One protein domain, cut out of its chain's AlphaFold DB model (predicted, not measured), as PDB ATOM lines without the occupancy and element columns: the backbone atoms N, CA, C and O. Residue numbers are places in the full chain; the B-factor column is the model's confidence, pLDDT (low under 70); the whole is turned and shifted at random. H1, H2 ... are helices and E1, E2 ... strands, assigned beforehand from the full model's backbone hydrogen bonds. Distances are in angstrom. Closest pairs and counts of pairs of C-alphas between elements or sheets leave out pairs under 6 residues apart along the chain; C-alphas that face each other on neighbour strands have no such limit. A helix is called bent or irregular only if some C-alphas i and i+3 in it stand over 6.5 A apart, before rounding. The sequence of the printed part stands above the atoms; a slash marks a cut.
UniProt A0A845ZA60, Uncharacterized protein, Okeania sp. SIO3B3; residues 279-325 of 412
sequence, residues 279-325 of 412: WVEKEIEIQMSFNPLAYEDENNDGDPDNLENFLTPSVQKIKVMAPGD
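What this domain is: This is residues 279 to 325 of the 412 residues of an uncharacterized protein of Okeania sp. SIO3B3 (UniProt A0A845ZA60). This is a long, twisted two-stranded ribbon, E1 beside E2, with a small head at one end where the short helices H1 and H2 pack on each other. The ribbon makes most of the length, and residues 298 to 304 stick out from the head. The printed part has 47 residues, with two named strands and two named helices in the order E1, H1, H2, E2; the sheet, E1 - E2, is antiparallel and the class is mixed, helices and strands. The whole is extended, a rod spanning 48 by 21 by 7 A, with a radius of gyration of the C-alphas of 14.9 A.

Where its parts are: Find C-alpha 279 at (107.472, 149.252, 152.735); from there E1, residues 279 to 288, runs 26.1 A. Next comes H1, residues 292 to 295, irregular, but only just: C-alphas 292 and 295 are 6.55 A apart. H2, residues 305 to 311, begins at C-alpha 305, (147.380, 158.333, 155.936), and measures 10.1 A. E2, residues 314 to 323, runs 27.2 A to C-alpha 323 at (108.286, 145.397, 149.701).

How they stand to each other: Look first at E1 and E2, antiparallel neighbours with 156 degrees between their directions. C-alphas 283 and 319 face each other at 4.5 A; N 282 and O 320 are 2.8 A apart, within hydrogen-bond range, as are N 314 and O 288 at 3.0 A. H1 and H2 touch, their closest C-alphas being those of Ala 294 and Phe 310, 5.2 A apart. E1 and H2 are apart, and so are H1 and E2. In H2 every O i to N i+4 pair is within hydrogen-bond range; H1 is too short for such a pair, and its one O i to N i+3 pair is not within range.

The domain as a whole: The two C-alphas farthest apart, those of Gly 302 and Asp 325, are 48.5 A apart. The printed part has no cut. The links E1 to H1 and H2 to E2 are tight, and H1 to H2 is short. The mean pLDDT of the printed part is 72.7; residues 294 to 307 and 323 to 325 are under 70.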
ATOM      1  N   TRP A 279     106.015 149.164 152.863       73.12
ATOM      2  CA  TRP A 279     107.472 149.252 152.735       73.12
ATOM      3  C   TRP A 279     108.157 148.896 154.046       73.12
ATOM      4  O   TRP A 279     107.841 149.441 155.099       73.12
ATOM      5  N   VAL A 280     109.179 148.049 153.965       78.06
ATOM      6  CA  VAL A 280     110.045 147.717 155.096       78.06
ATOM      7  C   VAL A 280     111.464 148.183 154.790       78.06
ATOM      8  O   VAL A 280     112.019 147.881 153.731       78.06
ATOM      9  N   GLU A 281     112.073 148.925 155.718       78.94
ATOM     10  CA  GLU A 281     113.492 149.270 155.624       78.94
ATOM     11  C   GLU A 281     114.350 148.012 155.794       78.94
ATOM     12  O   GLU A 281     114.266 147.303 156.798       78.94
ATOM     13  N   LYS A 282     115.218 147.754 154.818       82.94
ATOM     14  CA  LYS A 282     116.214 146.689 154.852       82.94
ATOM     15  C   LYS A 282     117.595 147.280 154.622       82.94
ATOM     16  O   LYS A 282     117.794 148.082 153.716       82.94
ATOM     17  N   GLU A 283     118.572 146.857 155.409       84.19
ATOM     18  CA  GLU A 283     119.967 147.215 155.162       84.19
ATOM     19  C   GLU A 283     120.578 146.280 154.116       84.19
ATOM     20  O   GLU A 283     120.434 145.055 154.194       84.19
ATOM     21  N   ILE A 284     121.252 146.863 153.126       85.75
ATOM     22  CA  ILE A 284     122.076 146.133 152.166       85.75
ATOM     23  C   ILE A 284     123.513 146.635 152.226       85.75
ATOM     24  O   ILE A 284     123.780 147.817 152.444       85.75
ATOM     25  N   GLU A 285     124.439 145.709 152.022       85.69
ATOM     26  CA  GLU A 285     125.870 145.977 151.979       85.69
ATOM     27  C   GLU A 285     126.307 146.192 150.529       85.69
ATOM     28  O   GLU A 285     126.115 145.327 149.673       85.69
ATOM     29  N   ILE A 286     126.893 147.355 150.250       84.62
ATOM     30  CA  ILE A 286     127.467 147.706 148.954       84.62
ATOM     31  C   ILE A 286     128.983 147.681 149.079       84.62
ATOM     32  O   ILE A 286     129.564 148.384 149.904       84.62
ATOM     33  N   GLN A 287     129.622 146.884 148.227       84.12
ATOM     34  CA  GLN A 287     131.070 146.908 148.069       84.12
ATOM     35  C   GLN A 287     131.461 148.117 147.225       84.12
ATOM     36  O   GLN A 287     130.990 148.276 146.098       84.12
ATOM     37  N   MET A 288     132.332 148.958 147.765       82.56
ATOM     38  CA  MET A 288     132.906 150.099 147.071       82.56
ATOM     39  C   MET A 288     134.413 149.922 146.940       82.56
ATOM     40  O   MET A 288     135.079 149.360 147.807       82.56
ATOM     41  N   SER A 289     134.959 150.414 145.834       82.50
ATOM     42  CA  SER A 289     136.392 150.357 145.543       82.50
ATOM     43  C   SER A 289     137.224 151.347 146.360       82.50
ATOM     44  O   SER A 289     138.445 151.254 146.334       82.50
ATOM     45  N   PHE A 290     136.578 152.274 147.066       82.12
ATOM     46  CA  PHE A 290     137.202 153.283 147.916       82.12
ATOM     47  C   PHE A 290     136.342 153.521 149.170       82.12
ATOM     48  O   PHE A 290     135.166 153.135 149.211       82.12
ATOM     49  N   ASN A 291     136.916 154.144 150.196       80.62
ATOM     50  CA  ASN A 291     136.264 154.465 151.461       80.62
ATOM     51  C   ASN A 291     135.999 155.977 151.588       80.62
ATOM     52  O   ASN A 291     136.866 156.715 152.059       80.62
ATOM     53  N   PRO A 292     134.804 156.470 151.221       71.44
ATOM     54  CA  PRO A 292     134.511 157.898 151.270       71.44
ATOM     55  C   PRO A 292     134.367 158.462 152.687       71.44
ATOM     56  O   PRO A 292     134.424 159.676 152.838       71.44
ATOM     57  N   LEU A 293     134.224 157.619 153.718       71.00
ATOM     58  CA  LEU A 293     134.118 158.066 155.115       71.00
ATOM     59  C   LEU A 293     135.486 158.340 155.755       71.00
ATOM     60  O   LEU A 293     135.550 158.903 156.842       71.00
ATOM     61  N   ALA A 294     136.586 157.981 155.085       65.81
ATOM     62  CA  ALA A 294     137.942 158.212 155.587       65.81
ATOM     63  C   ALA A 294     138.312 159.707 155.710       65.81
ATOM     64  O   ALA A 294     139.292 160.035 156.365       65.81
ATOM     65  N   TYR A 295     137.540 160.610 155.092       57.75
ATOM     66  CA  TYR A 295     137.753 162.062 155.143       57.75
ATOM     67  C   TYR A 295     136.907 162.788 156.206       57.75
ATOM     68  O   TYR A 295     137.116 163.978 156.417       57.75
ATOM     69  N   GLU A 296     135.942 162.113 156.841       58.56
ATOM     70  CA  GLU A 296     134.990 162.739 157.779       58.56
ATOM     71  C   GLU A 296     135.445 162.699 159.250       58.56
ATOM     72  O   GLU A 296     134.733 163.196 160.122       58.56
ATOM     73  N   ASP A 297     136.618 162.136 159.557       56.25
ATOM     74  CA  ASP A 297     137.151 162.163 160.923       56.25
ATOM     75  C   ASP A 297     137.733 163.555 161.228       56.25
ATOM     76  O   ASP A 297     138.864 163.877 160.857       56.25
ATOM     77  N   GLU A 298     136.935 164.389 161.906       54.62
ATOM     78  CA  GLU A 298     137.236 165.771 162.330       54.62
ATOM     79  C   GLU A 298     138.517 165.915 163.184       54.62
ATOM     80  O   GLU A 298     138.909 167.028 163.527       54.62
ATOM     81  N   ASN A 299     139.186 164.814 163.540       55.53
ATOM     82  CA  ASN A 299     140.381 164.825 164.383       55.53
ATOM     83  C   ASN A 299     141.713 164.814 163.619       55.53
ATOM     84  O   ASN A 299     142.751 164.923 164.268       55.53
ATOM     85  N   ASN A 300     141.717 164.693 162.285       51.81
ATOM     86  CA  ASN A 300     142.952 164.583 161.503       51.81
ATOM     87  C   ASN A 300     142.956 165.513 160.280       51.81
ATOM     88  O   ASN A 300     142.829 165.094 159.126       51.81
ATOM     89  N   ASP A 301     143.162 166.802 160.554       49.75
ATOM     90  CA  ASP A 301     143.512 167.811 159.555       49.75
ATOM     91  C   ASP A 301     144.869 167.469 158.905       49.75
ATOM     92  O   ASP A 301     145.937 167.834 159.397       49.75
ATOM     93  N   GLY A 302     144.826 166.789 157.756       51.34
ATOM     94  CA  GLY A 302     145.933 166.761 156.795       51.34
ATOM     95  C   GLY A 302     146.957 165.632 156.924       51.34
ATOM     96  O   GLY A 302     148.043 165.763 156.359       51.34
ATOM     97  N   ASP A 303     146.636 164.528 157.604       56.34
ATOM     98  CA  ASP A 303     147.532 163.365 157.644       56.34
ATOM     99  C   ASP A 303     147.518 162.616 156.286       56.34
ATOM    100  O   ASP A 303     146.439 162.271 155.787       56.34
ATOM    101  N   PRO A 304     148.676 162.343 155.649       54.31
ATOM    102  CA  PRO A 304     148.758 161.601 154.383       54.31
ATOM    103  C   PRO A 304     148.175 160.176 154.460       54.31
ATOM    104  O   PRO A 304     147.784 159.626 153.427       54.31
ATOM    105  N   ASP A 305     148.025 159.624 155.667       57.62
ATOM    106  CA  ASP A 305     147.380 158.333 155.936       57.62
ATOM    107  C   ASP A 305     145.882 158.326 155.557       57.62
ATOM    108  O   ASP A 305     145.322 157.277 155.224       57.62
ATOM    109  N   ASN A 306     145.219 159.490 155.502       64.75
ATOM    110  CA  ASN A 306     143.814 159.584 155.083       64.75
ATOM    111  C   ASN A 306     143.613 159.316 153.584       64.75
ATOM    112  O   ASN A 306     142.549 158.832 153.194       64.75
ATOM    113  N   LEU A 307     144.618 159.573 152.735       69.44
ATOM    114  CA  LEU A 307     144.521 159.230 151.313       69.44
ATOM    115  C   LEU A 307     144.635 157.720 151.107       69.44
ATOM    116  O   LEU A 307     143.869 157.153 150.331       69.44
ATOM    117  N   GLU A 308     145.563 157.065 151.806       74.50
ATOM    118  CA  GLU A 308     145.713 155.611 151.734       74.50
ATOM    119  C   GLU A 308     144.438 154.919 152.228       74.50
ATOM    120  O   GLU A 308     143.876 154.089 151.514       74.50
ATOM    121  N   ASN A 309     143.896 155.363 153.366       72.69
ATOM    122  CA  ASN A 309     142.629 154.868 153.898       72.69
ATOM    123  C   ASN A 309     141.443 155.132 152.959       72.69
ATOM    124  O   ASN A 309     140.599 154.250 152.790       72.69
ATOM    125  N   PHE A 310     141.391 156.289 152.293       78.75
ATOM    126  CA  PHE A 310     140.373 156.580 151.282       78.75
ATOM    127  C   PHE A 310     140.457 155.625 150.087       78.75
ATOM    128  O   PHE A 310     139.428 155.194 149.578       78.75
ATOM    129  N   LEU A 311     141.659 155.252 149.646       81.06
ATOM    130  CA  LEU A 311     141.853 154.354 148.505       81.06
ATOM    131  C   LEU A 311     141.626 152.872 148.842       81.06
ATOM    132  O   LEU A 311     141.616 152.042 147.931       81.06
ATOM    133  N   THR A 312     141.426 152.519 150.116       83.75
ATOM    134  CA  THR A 312     141.098 151.139 150.484       83.75
ATOM    135  C   THR A 312     139.651 150.777 150.125       83.75
ATOM    136  O   THR A 312     138.733 151.583 150.317       83.75
ATOM    137  N   PRO A 313     139.403 149.559 149.609       83.12
ATOM    138  CA  PRO A 313     138.049 149.091 149.344       83.12
ATOM    139  C   PRO A 313     137.264 148.965 150.653       83.12
ATOM    140  O   PRO A 313     137.781 148.482 151.660       83.12
ATOM    141  N   SER A 314     135.996 149.367 150.628       85.56
ATOM    142  CA  SER A 314     135.132 149.386 151.810       85.56
ATOM    143  C   SER A 314     133.768 148.770 151.530       85.56
ATOM    144  O   SER A 314     133.320 148.684 150.387       85.56
ATOM    145  N   VAL A 315     133.097 148.321 152.590       85.31
ATOM    146  CA  VAL A 315     131.706 147.870 152.526       85.31
ATOM    147  C   VAL A 315     130.854 148.891 153.255       85.31
ATOM    148  O   VAL A 315     131.053 149.127 154.446       85.31
ATOM    149  N   GLN A 316     129.903 149.488 152.545       80.25
ATOM    150  CA  GLN A 316     128.970 150.441 153.126       80.25
ATOM    151  C   GLN A 316     127.581 149.849 153.266       80.25
ATOM    152  O   GLN A 316     127.060 149.209 152.354       80.25
ATOM    153  N   LYS A 317     126.977 150.089 154.428       83.19
ATOM    154  CA  LYS A 317     125.600 149.709 154.714       83.19
ATOM    155  C   LYS A 317     124.695 150.857 154.317       83.19
ATOM    156  O   LYS A 317     124.791 151.940 154.887       83.19
ATOM    157  N   ILE A 318     123.819 150.612 153.352       83.44
ATOM    158  CA  ILE A 318     122.762 151.554 153.002       83.44
ATOM    159  C   ILE A 318     121.406 150.959 153.354       83.44
ATOM    160  O   ILE A 318     121.173 149.756 153.213       83.44
ATOM    161  N   LYS A 319     120.494 151.815 153.808       81.62
ATOM    162  CA  LYS A 319     119.097 151.450 154.028       81.62
ATOM    163  C   LYS A 319     118.348 151.571 152.709       81.62
ATOM    164  O   LYS A 319     118.348 152.634 152.092       81.62
ATOM    165  N   VAL A 320     117.720 150.487 152.278       81.62
ATOM    166  CA  VAL A 320     116.855 150.439 151.098       81.62
ATOM    167  C   VAL A 320     115.448 150.040 151.508       81.62
ATOM    168  O   VAL A 320     115.256 149.268 152.443       81.62
ATOM    169  N   MET A 321     114.452 150.560 150.799       78.38
ATOM    170  CA  MET A 321     113.070 150.139 150.999       78.38
ATOM    171  C   MET A 321     112.823 148.855 150.205       78.38
ATOM    172  O   MET A 321     113.096 148.796 149.004       78.38
ATOM    173  N   ALA A 322     112.326 147.822 150.876       73.38
ATOM    174  CA  ALA A 322     111.908 146.567 150.269       73.38
ATOM    175  C   ALA A 322     110.392 146.382 150.457       73.38
ATOM    176  O   ALA A 322     109.853 146.841 151.466       73.38
ATOM    177  N   PRO A 323     109.695 145.724 149.514       67.31
ATOM    178  CA  PRO A 323     108.286 145.397 149.701       67.31
ATOM    179  C   PRO A 323     108.127 144.443 150.892       67.31
ATOM    180  O   PRO A 323     108.896 143.487 151.028       67.31
ATOM    181  N   GLY A 324     107.145 144.717 151.750       68.44
ATOM    182  CA  GLY A 324     106.766 143.865 152.873       68.44
ATOM    183  C   GLY A 324     106.196 142.511 152.433       68.44
ATOM    184  O   GLY A 324     105.955 142.257 151.250       68.44
ATOM    185  N   ASP A 325     105.975 141.621 153.405       62.94
ATOM    186  CA  ASP A 325     105.507 140.255 153.140       62.94
ATOM    187  C   ASP A 325     104.087 140.191 152.552       62.94
ATOM    188  O   ASP A 325     103.767 139.208 151.877       62.94
TER     189      ASP A 325